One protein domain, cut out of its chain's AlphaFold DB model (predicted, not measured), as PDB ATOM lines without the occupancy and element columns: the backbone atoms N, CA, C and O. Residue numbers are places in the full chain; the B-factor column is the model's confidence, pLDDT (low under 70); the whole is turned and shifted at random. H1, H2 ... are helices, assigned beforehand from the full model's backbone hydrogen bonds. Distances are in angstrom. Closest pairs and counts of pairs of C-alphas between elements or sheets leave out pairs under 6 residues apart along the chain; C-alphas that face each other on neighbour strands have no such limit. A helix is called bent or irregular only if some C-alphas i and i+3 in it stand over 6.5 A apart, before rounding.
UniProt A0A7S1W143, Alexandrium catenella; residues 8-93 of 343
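This is residues 8 to 93 of the 343 residues of a protein of Alexandrium catenella (UniProt A0A7S1W143). H3 packs on both long H1 and arm H2b, which stand apart. H2a, the other arm of bent H2, crosses one end of H3. The printed part, 86 residues with three named helices, H1, H2, H3, all helix, is compact, radius of gyration of the C-alphas 13.7 A, spanning 43 by 23 by 17 A.

Find C-alpha 8 at (-27.658, 0.587, 9.256); H1 runs 36.5 A to residue 32. H2, residues 35 to 59, assigned as one helix by its hydrogen bonds, is bent: C-alphas 46 and 49 are 8.5 A apart. Arm H2a, 35 to 46, is irregular, C-alphas 42 and 45 being 8.0 A apart; H2b is 49 to 59. H3 runs from residue 69 to 87.

H1 touches H3, closest at C-alphas 24 and 74, 4.9 A. H2a touches H3 residues 81 to 85 alone, about perpendicular at 90 degrees. H2b and H3 are a hairpin, a steep tilt of 41 degrees. H2a has 5 of 8 O i to N i+4 pairs within hydrogen-bond range.

The printed part has no cut, no long link and no residue under 70.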
ATOM      1  N   PHE A   8     -28.177   1.475  10.294       91.62
ATOM      2  CA  PHE A   8     -27.658   0.587   9.256       91.62
ATOM      3  C   PHE A   8     -27.989  -0.886   9.531       91.62
ATOM      4  O   PHE A   8     -28.461  -1.600   8.646       91.62
ATOM      5  N   LYS A   9     -27.813  -1.350  10.778       90.88
ATOM      6  CA  LYS A   9     -28.169  -2.721  11.169       90.88
ATOM      7  C   LYS A   9     -29.661  -2.983  10.983       90.88
ATOM      8  O   LYS A   9     -30.030  -4.012  10.425       90.88
ATOM      9  N   LYS A  10     -30.507  -2.035  11.394       94.56
ATOM     10  CA  LYS A  10     -31.965  -2.113  11.212       94.56
ATOM     11  C   LYS A  10     -32.351  -2.229   9.740       94.56
ATOM     12  O   LYS A  10     -33.169  -3.081   9.409       94.56
ATOM     13  N   GLY A  11     -31.733  -1.424   8.873       95.75
ATOM     14  CA  GLY A  11     -31.937  -1.500   7.424       95.75
ATOM     15  C   GLY A  11     -31.591  -2.883   6.867       95.75
ATOM     16  O   GLY A  11     -32.414  -3.508   6.205       95.75
ATOM     17  N   ARG A  12     -30.422  -3.424   7.235       94.62
ATOM     18  CA  ARG A  12     -29.987  -4.765   6.805       94.62
ATOM     19  C   ARG A  12     -30.896  -5.887   7.310       94.62
ATOM     20  O   ARG A  12     -31.171  -6.820   6.559       94.62
ATOM     21  N   GLU A  13     -31.368  -5.819   8.556       95.88
ATOM     22  CA  GLU A  13     -32.332  -6.800   9.077       95.88
ATOM     23  C   GLU A  13     -33.679  -6.715   8.345       95.88
ATOM     24  O   GLU A  13     -34.279  -7.747   8.047       95.88
ATOM     25  N   LEU A  14     -34.139  -5.505   8.009       97.00
ATOM     26  CA  LEU A  14     -35.370  -5.313   7.246       97.00
ATOM     27  C   LEU A  14     -35.254  -5.883   5.826       97.00
ATOM     28  O   LEU A  14     -36.182  -6.538   5.355       97.00
ATOM     29  N   ASP A  15     -34.122  -5.672   5.155       96.88
ATOM     30  CA  ASP A  15     -33.882  -6.239   3.827       96.88
ATOM     31  C   ASP A  15     -33.797  -7.766   3.865       96.88
ATOM     32  O   ASP A  15     -34.403  -8.439   3.030       96.88
ATOM     33  N   LEU A  16     -33.147  -8.331   4.886       95.81
ATOM     34  CA  LEU A  16     -33.161  -9.775   5.114       95.81
ATOM     35  C   LEU A  16     -34.592 -10.303   5.291       95.81
ATOM     36  O   LEU A  16     -34.927 -11.352   4.746       95.81
ATOM     37  N   LEU A  17     -35.450  -9.586   6.018       97.81
ATOM     38  CA  LEU A  17     -36.842  -9.994   6.204       97.81
ATOM     39  C   LEU A  17     -37.656  -9.991   4.904       97.81
ATOM     40  O   LEU A  17     -38.547 -10.827   4.762       97.81
ATOM     41  N   LYS A  18     -37.341  -9.113   3.942       98.00
ATOM     42  CA  LYS A  18     -37.955  -9.147   2.601       98.00
ATOM     43  C   LYS A  18     -37.569 -10.426   1.851       98.00
ATOM     44  O   LYS A  18     -38.418 -11.047   1.216       98.00
ATOM     45  N   GLU A  19     -36.313 -10.855   1.949       97.75
ATOM     46  CA  GLU A  19     -35.857 -12.108   1.327       97.75
ATOM     47  C   GLU A  19     -36.404 -13.352   2.044       97.75
ATOM     48  O   GLU A  19     -36.778 -14.336   1.402       97.75
ATOM     49  N   VAL A  20     -36.528 -13.297   3.374       97.00
ATOM     50  CA  VAL A  20     -37.198 -14.324   4.191       97.00
ATOM     51  C   VAL A  20     -38.649 -14.498   3.774       97.00
ATOM     52  O   VAL A  20     -39.117 -15.627   3.681       97.00
ATOM     53  N   GLU A  21     -39.354 -13.401   3.513       98.00
ATOM     54  CA  GLU A  21     -40.739 -13.404   3.053       98.00
ATOM     55  C   GLU A  21     -40.888 -14.077   1.687       98.00
ATOM     56  O   GLU A  21     -41.631 -15.049   1.576       98.00
ATOM     57  N   LYS A  22     -40.091 -13.667   0.693       97.75
ATOM     58  CA  LYS A  22     -40.070 -14.320  -0.628       97.75
ATOM     59  C   LYS A  22     -39.754 -15.813  -0.526       97.75
ATOM     60  O   LYS A  22     -40.410 -16.637  -1.157       97.75
ATOM     61  N   THR A  23     -38.757 -16.165   0.290       97.44
ATOM     62  CA  THR A  23     -38.363 -17.563   0.504       97.44
ATOM     63  C   THR A  23     -39.495 -18.345   1.161       97.44
ATOM     64  O   THR A  23     -39.834 -19.427   0.696       97.44
ATOM     65  N   ARG A  24     -40.111 -17.799   2.218       97.94
ATOM     66  CA  ARG A  24     -41.257 -18.405   2.906       97.94
ATOM     67  C   ARG A  24     -42.379 -18.695   1.919       97.94
ATOM     68  O   ARG A  24     -42.880 -19.812   1.922       97.94
ATOM     69  N   ASP A  25     -42.749 -17.721   1.096       97.12
ATOM     70  CA  ASP A  25     -43.872 -17.857   0.168       97.12
ATOM     71  C   ASP A  25     -43.598 -18.941  -0.877       97.12
ATOM     72  O   ASP A  25     -44.436 -19.820  -1.070       97.12
ATOM     73  N   GLY A  26     -42.381 -18.984  -1.431       96.12
ATOM     74  CA  GLY A  26     -41.969 -20.061  -2.334       96.12
ATOM     75  C   GLY A  26     -41.959 -21.447  -1.676       96.12
ATOM     76  O   GLY A  26     -42.315 -22.435  -2.313       96.12
ATOM     77  N   LEU A  27     -41.592 -21.551  -0.391       96.50
ATOM     78  CA  LEU A  27     -41.669 -22.825   0.337       96.50
ATOM     79  C   LEU A  27     -43.113 -23.238   0.631       96.50
ATOM     80  O   LEU A  27     -43.428 -24.420   0.540       96.50
ATOM     81  N   VAL A  28     -43.984 -22.293   0.985       96.06
ATOM     82  CA  VAL A  28     -45.408 -22.564   1.228       96.06
ATOM     83  C   VAL A  28     -46.087 -23.035  -0.057       96.06
ATOM     84  O   VAL A  28     -46.821 -24.019  -0.022       96.06
ATOM     85  N   GLU A  29     -45.791 -22.393  -1.187       95.75
ATOM     86  CA  GLU A  29     -46.261 -22.819  -2.509       95.75
ATOM     87  C   GLU A  29     -45.708 -24.199  -2.897       95.75
ATOM     88  O   GLU A  29     -46.446 -25.063  -3.364       95.75
ATOM     89  N   ALA A  30     -44.424 -24.466  -2.635       93.75
ATOM     90  CA  ALA A  30     -43.851 -25.787  -2.885       93.75
ATOM     91  C   ALA A  30     -44.529 -26.883  -2.044       93.75
ATOM     92  O   ALA A  30     -44.751 -27.990  -2.535       93.75
ATOM     93  N   VAL A  31     -44.864 -26.583  -0.784       94.69
ATOM     94  CA  VAL A  31     -45.521 -27.519   0.143       94.69
ATOM     95  C   VAL A  31     -46.972 -27.802  -0.247       94.69
ATOM     96  O   VAL A  31     -47.439 -28.917  -0.017       94.69
ATOM     97  N   SER A  32     -47.688 -26.833  -0.824       92.88
ATOM     98  CA  SER A  32     -49.062 -27.047  -1.297       92.88
ATOM     99  C   SER A  32     -49.136 -27.826  -2.616       92.88
ATOM    100  O   SER A  32     -50.209 -28.320  -2.967       92.88
ATOM    101  N   GLY A  33     -48.014 -27.954  -3.330       93.69
ATOM    102  CA  GLY A  33     -47.902 -28.686  -4.588       93.69
ATOM    103  C   GLY A  33     -47.721 -30.205  -4.449       93.69
ATOM    104  O   GLY A  33     -48.083 -30.841  -3.459       93.69
ATOM    105  N   ASP A  34     -47.151 -30.811  -5.492       95.56
ATOM    106  CA  ASP A  34     -46.876 -32.250  -5.551       95.56
ATOM    107  C   ASP A  34     -45.710 -32.642  -4.625       95.56
ATOM    108  O   ASP A  34     -44.568 -32.203  -4.797       95.56
ATOM    109  N   LYS A  35     -45.980 -33.556  -3.682       95.50
ATOM    110  CA  LYS A  35     -44.977 -34.115  -2.762       95.50
ATOM    111  C   LYS A  35     -43.784 -34.735  -3.497       95.50
ATOM    112  O   LYS A  35     -42.663 -34.655  -2.999       95.50
ATOM    113  N   GLN A  36     -43.986 -35.323  -4.679       94.56
ATOM    114  CA  GLN A  36     -42.896 -35.899  -5.475       94.56
ATOM    115  C   GLN A  36     -42.042 -34.825  -6.155       94.56
ATOM    116  O   GLN A  36     -40.827 -34.985  -6.289       94.56
ATOM    117  N   ALA A  37     -42.640 -33.709  -6.576       93.44
ATOM    118  CA  ALA A  37     -41.886 -32.548  -7.042       93.44
ATOM    119  C   ALA A  37     -41.046 -31.944  -5.904       93.44
ATOM    120  O   ALA A  37     -39.854 -31.699  -6.084       93.44
ATOM    121  N   LEU A  38     -41.628 -31.807  -4.710       95.69
ATOM    122  CA  LEU A  38     -40.926 -31.343  -3.513       95.69
ATOM    123  C   LEU A  38     -39.761 -32.272  -3.142       95.69
ATOM    124  O   LEU A  38     -38.653 -31.803  -2.875       95.69
ATOM    125  N   ASN A  39     -39.973 -33.588  -3.216       96.00
ATOM    126  CA  ASN A  39     -38.918 -34.575  -3.022       96.00
ATOM    127  C   ASN A  39     -37.766 -34.382  -4.012       96.00
ATOM    128  O   ASN A  39     -36.618 -34.318  -3.586       96.00
ATOM    129  N   ARG A  40     -38.045 -34.228  -5.311       93.69
ATOM    130  CA  ARG A  40     -37.000 -33.982  -6.320       93.69
ATOM    131  C   ARG A  40     -36.175 -32.743  -5.977       93.69
ATOM    132  O   ARG A  40     -34.962 -32.823  -5.867       93.69
ATOM    133  N   VAL A  41     -36.832 -31.626  -5.673       95.12
ATOM    134  CA  VAL A  41     -36.142 -30.355  -5.406       95.12
ATOM    135  C   VAL A  41     -35.298 -30.385  -4.128       95.12
ATOM    136  O   VAL A  41     -34.204 -29.815  -4.105       95.12
ATOM    137  N   PHE A  42     -35.803 -30.995  -3.051       96.19
ATOM    138  CA  PHE A  42     -35.177 -30.898  -1.729       96.19
ATOM    139  C   PHE A  42     -34.419 -32.144  -1.277       96.19
ATOM    140  O   PHE A  42     -33.627 -32.024  -0.350       96.19
ATOM    141  N   SER A  43     -34.612 -33.319  -1.877       93.19
ATOM    142  CA  SER A  43     -33.776 -34.494  -1.575       93.19
ATOM    143  C   SER A  43     -32.483 -34.522  -2.397       93.19
ATOM    144  O   SER A  43     -31.492 -35.113  -1.956       93.19
ATOM    145  N   GLU A  44     -32.453 -33.828  -3.543       90.81
ATOM    146  CA  GLU A  44     -31.249 -33.645  -4.353       90.81
ATOM    147  C   GLU A  44     -30.084 -33.103  -3.507       90.81
ATOM    148  O   GLU A  44     -30.243 -32.213  -2.665       90.81
ATOM    149  N   ASN A  45     -28.892 -33.668  -3.725       89.06
ATOM    150  CA  ASN A  45     -27.661 -33.343  -2.994       89.06
ATOM    151  C   ASN A  45     -27.765 -33.520  -1.467       89.06
ATOM    152  O   ASN A  45     -27.135 -32.795  -0.699       89.06
ATOM    153  N   GLY A  46     -28.557 -34.493  -1.003       91.12
ATOM    154  CA  GLY A  46     -28.606 -34.862   0.414       91.12
ATOM    155  C   GLY A  46     -29.215 -33.773   1.292       91.12
ATOM    156  O   GLY A  46     -28.684 -33.475   2.362       91.12
ATOM    157  N   CYS A  47     -30.311 -33.169   0.829       95.69
ATOM    158  CA  CYS A  47     -31.038 -32.128   1.558       95.69
ATOM    159  C   CYS A  47     -30.230 -30.854   1.836       95.69
ATOM    160  O   CYS A  47     -30.522 -30.108   2.773       95.69
ATOM    161  N   GLU A  48     -29.246 -30.551   0.989       94.81
ATOM    162  CA  GLU A  48     -28.392 -29.372   1.129       94.81
ATOM    163  C   GLU A  48     -29.173 -28.056   1.133       94.81
ATOM    164  O   GLU A  48     -28.879 -27.173   1.936       94.81
ATOM    165  N   ARG A  49     -30.193 -27.914   0.278       95.19
ATOM    166  CA  ARG A  49     -30.969 -26.666   0.180       95.19
ATOM    167  C   ARG A  49     -31.664 -26.330   1.499       95.19
ATOM    168  O   ARG A  49     -31.500 -25.227   2.021       95.19
ATOM    169  N   ILE A  50     -32.396 -27.298   2.054       96.44
ATOM    170  CA  ILE A  50     -33.107 -27.124   3.324       96.44
ATOM    171  C   ILE A  50     -32.125 -27.024   4.500       96.44
ATOM    172  O   ILE A  50     -32.302 -26.186   5.383       96.44
ATOM    173  N   GLY A  51     -31.026 -27.782   4.462       95.00
ATOM    174  CA  GLY A  51     -29.964 -27.726   5.462       95.00
ATOM    175  C   GLY A  51     -29.266 -26.369   5.543       95.00
ATOM    176  O   GLY A  51     -29.078 -25.833   6.635       95.00
ATOM    177  N   ARG A  52     -28.925 -25.767   4.397       94.31
ATOM    178  CA  ARG A  52     -28.334 -24.421   4.335       94.31
ATOM    179  C   ARG A  52     -29.289 -23.364   4.864       94.31
ATOM    180  O   ARG A  52     -28.869 -22.494   5.624       94.31
ATOM    181  N   LEU A  53     -30.566 -23.453   4.501       95.44
ATOM    182  CA  LEU A  53     -31.580 -22.537   5.010       95.44
ATOM    183  C   LEU A  53     -31.715 -22.655   6.533       95.44
ATOM    184  O   LEU A  53     -31.751 -21.641   7.230       95.44
ATOM    185  N   ARG A  54     -31.686 -23.882   7.068       94.56
ATOM    186  CA  ARG A  54     -31.688 -24.125   8.513       94.56
ATOM    187  C   ARG A  54     -30.472 -23.515   9.204       94.56
ATOM    188  O   ARG A  54     -30.626 -22.827  10.210       94.56
ATOM    189  N   LEU A  55     -29.286 -23.685   8.623       89.94
ATOM    190  CA  LEU A  55     -28.060 -23.082   9.137       89.94
ATOM    191  C   LEU A  55     -28.179 -21.553   9.219       89.94
ATOM    192  O   LEU A  55     -27.807 -20.969  10.233       89.94
ATOM    193  N   VAL A  56     -28.740 -20.894   8.201       92.44
ATOM    194  CA  VAL A  56     -28.992 -19.441   8.240       92.44
ATOM    195  C   VAL A  56     -29.967 -19.084   9.368       92.44
ATOM    196  O   VAL A  56     -29.676 -18.195  10.164       92.44
ATOM    197  N   LEU A  57     -31.081 -19.810   9.492       93.94
ATOM    198  CA  LEU A  57     -32.110 -19.560  10.511       93.94
ATOM    199  C   LEU A  57     -31.624 -19.742  11.956       93.94
ATOM    200  O   LEU A  57     -32.186 -19.119  12.865       93.94
ATOM    201  N   ASP A  58     -30.621 -20.592  12.165       89.81
ATOM    202  CA  ASP A  58     -30.042 -20.894  13.477       89.81
ATOM    203  C   ASP A  58     -28.831 -20.003  13.805       89.81
ATOM    204  O   ASP A  58     -28.519 -19.776  14.978       89.81
ATOM    205  N   THR A  59     -28.138 -19.487  12.786       88.00
ATOM    206  CA  THR A  59     -26.944 -18.644  12.965       88.00
ATOM    207  C   THR A  59     -27.259 -17.157  13.016       88.00
ATOM    208  O   THR A  59     -26.608 -16.435  13.772       88.00
ATOM    209  N   VAL A  60     -28.241 -16.688  12.242       91.50
ATOM    210  CA  VAL A  60     -28.605 -15.271  12.200       91.50
ATOM    211  C   VAL A  60     -29.398 -14.892  13.449       91.50
ATOM    212  O   VAL A  60     -30.446 -15.463  13.749       91.50
ATOM    213  N   GLN A  61     -28.898 -13.887  14.168       90.62
ATOM    214  CA  GLN A  61     -29.549 -13.301  15.334       90.62
ATOM    215  C   GLN A  61     -30.109 -11.931  14.957       90.62
ATOM    216  O   GLN A  61     -29.350 -10.990  14.739       90.62
ATOM    217  N   LEU A  62     -31.436 -11.835  14.872       93.31
ATOM    218  CA  LEU A  62     -32.137 -10.566  14.683       93.31
ATOM    219  C   LEU A  62     -32.261  -9.858  16.032       93.31
ATOM    220  O   LEU A  62     -32.768 -10.448  16.991       93.31
ATOM    221  N   GLU A  63     -31.824  -8.606  16.113       92.31
ATOM    222  CA  GLU A  63     -31.970  -7.794  17.321       92.31
ATOM    223  C   GLU A  63     -33.317  -7.087  17.351       92.31
ATOM    224  O   GLU A  63     -34.049  -7.182  18.337       92.31
ATOM    225  N   VAL A  64     -33.655  -6.391  16.266       94.69
ATOM    226  CA  VAL A  64     -34.845  -5.537  16.211       94.69
ATOM    227  C   VAL A  64     -36.072  -6.357  15.852       94.69
ATOM    228  O   VAL A  64     -37.140  -6.179  16.436       94.69
ATOM    229  N   TYR A  65     -35.898  -7.334  14.968       95.06
ATOM    230  CA  TYR A  65     -36.987  -8.158  14.452       95.06
ATOM    231  C   TYR A  65     -37.030  -9.569  15.049       95.06
ATOM    232  O   TYR A  65     -37.562 -10.498  14.447       95.06
ATOM    233  N   ARG A  66     -36.510  -9.755  16.270       93.75
ATOM    234  CA  ARG A  66     -36.457 -11.069  16.942       93.75
ATOM    235  C   ARG A  66     -37.820 -11.772  17.054       93.75
ATOM    236  O   ARG A  66     -37.872 -12.998  17.101       93.75
ATOM    237  N   LYS A  67     -38.905 -10.999  17.152       94.12
ATOM    238  CA  LYS A  67     -40.287 -11.487  17.293       94.12
ATOM    239  C   LYS A  67     -41.103 -11.376  15.999       94.12
ATOM    240  O   LYS A  67     -42.323 -11.494  16.053       94.12
ATOM    241  N   ASP A  68     -40.465 -11.108  14.861       97.75
ATOM    242  CA  ASP A  68     -41.182 -10.963  13.596       97.75
ATOM    243  C   ASP A  68     -41.798 -12.316  13.176       97.75
ATOM    244  O   ASP A  68     -41.092 -13.333  13.127       97.75
ATOM    245  N   PRO A  69     -43.113 -12.362  12.888       97.38
ATOM    246  CA  PRO A  69     -43.807 -13.605  12.559       97.38
ATOM    247  C   PRO A  69     -43.276 -14.254  11.278       97.38
ATOM    248  O   PRO A  69     -43.319 -15.476  11.153       97.38
ATOM    249  N   ARG A  70     -42.715 -13.482  10.338       97.94
ATOM    250  CA  ARG A  70     -42.194 -14.012   9.069       97.94
ATOM    251  C   ARG A  70     -41.033 -14.973   9.293       97.94
ATOM    252  O   ARG A  70     -40.977 -16.018   8.648       97.94
ATOM    253  N   TRP A  71     -40.164 -14.672  10.258       97.25
ATOM    254  CA  TRP A  71     -39.051 -15.546  10.637       97.25
ATOM    255  C   TRP A  71     -39.542 -16.871  11.234       97.25
ATOM    256  O   TRP A  71     -39.030 -17.945  10.913       97.25
ATOM    257  N   VAL A  72     -40.581 -16.805  12.075       95.75
ATOM    258  CA  VAL A  72     -41.223 -17.989  12.666       95.75
ATOM    259  C   VAL A  72     -41.908 -18.828  11.587       95.75
ATOM    260  O   VAL A  72     -41.729 -20.044  11.549       95.75
ATOM    261  N   HIS A  73     -42.633 -18.197  10.663       97.25
ATOM    262  CA  HIS A  73     -43.304 -18.893   9.565       97.25
ATOM    263  C   HIS A  73     -42.312 -19.592   8.635       97.25
ATOM    264  O   HIS A  73     -42.555 -20.729   8.242       97.25
ATOM    265  N   LEU A  74     -41.169 -18.965   8.336       97.81
ATOM    266  CA  LEU A  74     -40.113 -19.599   7.548       97.81
ATOM    267  C   LEU A  74     -39.556 -20.852   8.246       97.81
ATOM    268  O   LEU A  74     -39.385 -21.889   7.606       97.81
ATOM    269  N   ARG A  75     -39.335 -20.799   9.570       97.06
ATOM    270  CA  ARG A  75     -38.926 -21.980  10.357       97.06
ATOM    271  C   ARG A  75     -39.964 -23.097  10.312       97.06
ATOM    272  O   ARG A  75     -39.581 -24.258  10.170       97.06
ATOM    273  N   ASN A  76     -41.245 -22.752  10.413       96.62
ATOM    274  CA  ASN A  76     -42.338 -23.720  10.340       96.62
ATOM    275  C   ASN A  76     -42.424 -24.353   8.946       96.62
ATOM    276  O   ASN A  76     -42.503 -25.571   8.847       96.62
ATOM    277  N   ALA A  77     -42.317 -23.557   7.877       97.38
ATOM    278  CA  ALA A  77     -42.290 -24.061   6.504       97.38
ATOM    279  C   ALA A  77     -41.123 -25.040   6.284       97.38
ATOM    280  O   ALA A  77     -41.317 -26.114   5.717       97.38
ATOM    281  N   CYS A  78     -39.933 -24.720   6.808       97.56
ATOM    282  CA  CYS A  78     -38.794 -25.635   6.767       97.56
ATOM    283  C   CYS A  78     -39.092 -26.958   7.488       97.56
ATOM    284  O   CYS A  78     -38.838 -28.026   6.941       97.56
ATOM    285  N   ALA A  79     -39.666 -26.893   8.694       97.00
ATOM    286  CA  ALA A  79     -40.016 -28.081   9.471       97.00
ATOM    287  C   ALA A  79     -41.061 -28.960   8.759       97.00
ATOM    288  O   ALA A  79     -40.941 -30.185   8.777       97.00
ATOM    289  N   THR A  80     -42.043 -28.354   8.086       97.12
ATOM    290  CA  THR A  80     -43.033 -29.083   7.279       97.12
ATOM    291  C   THR A  80     -42.371 -29.829   6.125       97.12
ATOM    292  O   THR A  80     -42.640 -31.013   5.936       97.12
ATOM    293  N   ILE A  81     -41.461 -29.182   5.388       97.00
ATOM    294  CA  ILE A  81     -40.698 -29.823   4.304       97.00
ATOM    295  C   ILE A  81     -39.888 -31.003   4.839       97.00
ATOM    296  O   ILE A  81     -39.928 -32.086   4.261       97.00
ATOM    297  N   GLU A  82     -39.191 -30.831   5.966       97.06
ATOM    298  CA  GLU A  82     -38.447 -31.924   6.598       97.06
ATOM    299  C   GLU A  82     -39.357 -33.092   6.992       97.06
ATOM    300  O   GLU A  82     -38.966 -34.242   6.813       97.06
ATOM    301  N   SER A  83     -40.559 -32.818   7.508       96.81
ATOM    302  CA  SER A  83     -41.544 -33.859   7.820       96.81
ATOM    303  C   SER A  83     -41.946 -34.630   6.567       96.81
ATOM    304  O   SER A  83     -41.877 -35.852   6.564       96.81
ATOM    305  N   VAL A  84     -42.270 -33.931   5.473       96.75
ATOM    306  CA  VAL A  84     -42.640 -34.576   4.202       96.75
ATOM    307  C   VAL A  84     -41.495 -35.437   3.663       96.75
ATOM    308  O   VAL A  84     -41.725 -36.561   3.229       96.75
ATOM    309  N   LEU A  85     -40.250 -34.957   3.719       97.06
ATOM    310  CA  LEU A  85     -39.087 -35.736   3.280       97.06
ATOM    311  C   LEU A  85     -38.821 -36.958   4.176       97.06
ATOM    312  O   LEU A  85     -38.338 -37.980   3.689       97.06
ATOM    313  N   LYS A  86     -39.113 -36.866   5.481       96.88
ATOM    314  CA  LYS A  86     -39.016 -38.001   6.414       96.88
ATOM    315  C   LYS A  86     -40.078 -39.048   6.106       96.88
ATOM    316  O   LYS A  86     -39.733 -40.222   6.025       96.88
ATOM    317  N   ASP A  87     -41.313 -38.623   5.853       97.25
ATOM    318  CA  ASP A  87     -42.418 -39.514   5.481       97.25
ATOM    319  C   ASP A  87     -42.131 -40.262   4.169       97.25
ATOM    320  O   ASP A  87     -42.521 -41.415   4.003       97.25
ATOM    321  N   LEU A  88     -41.408 -39.624   3.242       96.56
ATOM    322  CA  LEU A  88     -40.963 -40.232   1.984       96.56
ATOM    323  C   LEU A  88     -39.687 -41.084   2.119       96.56
ATOM    324  O   LEU A  88     -39.279 -41.717   1.147       96.56
ATOM    325  N   GLY A  89     -39.029 -41.092   3.282       97.19
ATOM    326  CA  GLY A  89     -37.788 -41.837   3.516       97.19
ATOM    327  C   GLY A  89     -36.554 -41.279   2.794       97.19
ATOM    328  O   GLY A  89     -35.523 -41.946   2.728       97.19
ATOM    329  N   THR A  90     -36.629 -40.064   2.247       97.56
ATOM    330  CA  THR A  90     -35.535 -39.428   1.490       97.56
ATOM    331  C   THR A  90     -34.771 -38.386   2.295       97.56
ATOM    332  O   THR A  90     -33.714 -37.920   1.862       97.56
ATOM    333  N   PHE A  91     -35.264 -38.032   3.484       97.44
ATOM    334  CA  PHE A  91     -34.608 -37.059   4.347       97.44
ATOM    335  C   PHE A  91     -33.237 -37.545   4.826       97.44
ATOM    336  O   PHE A  91     -33.107 -38.578   5.485       97.44
ATOM    337  N   ARG A  92     -32.211 -36.732   4.576       95.50
ATOM    338  CA  ARG A  92     -30.885 -36.875   5.178       95.50
ATOM    339  C   ARG A  92     -30.549 -35.583   5.898       95.50
ATOM    340  O   ARG A  92     -30.685 -34.506   5.329       95.50
ATOM    341  N   GLN A  93     -30.101 -35.671   7.149       93.38
ATOM    342  CA  GLN A  93     -29.651 -34.477   7.856       93.38
ATOM    343  C   GLN A  93     -28.394 -33.945   7.165       93.38
ATOM    344  O   GLN A  93     -27.316 -34.530   7.289       93.38
TER     345      GLN A  93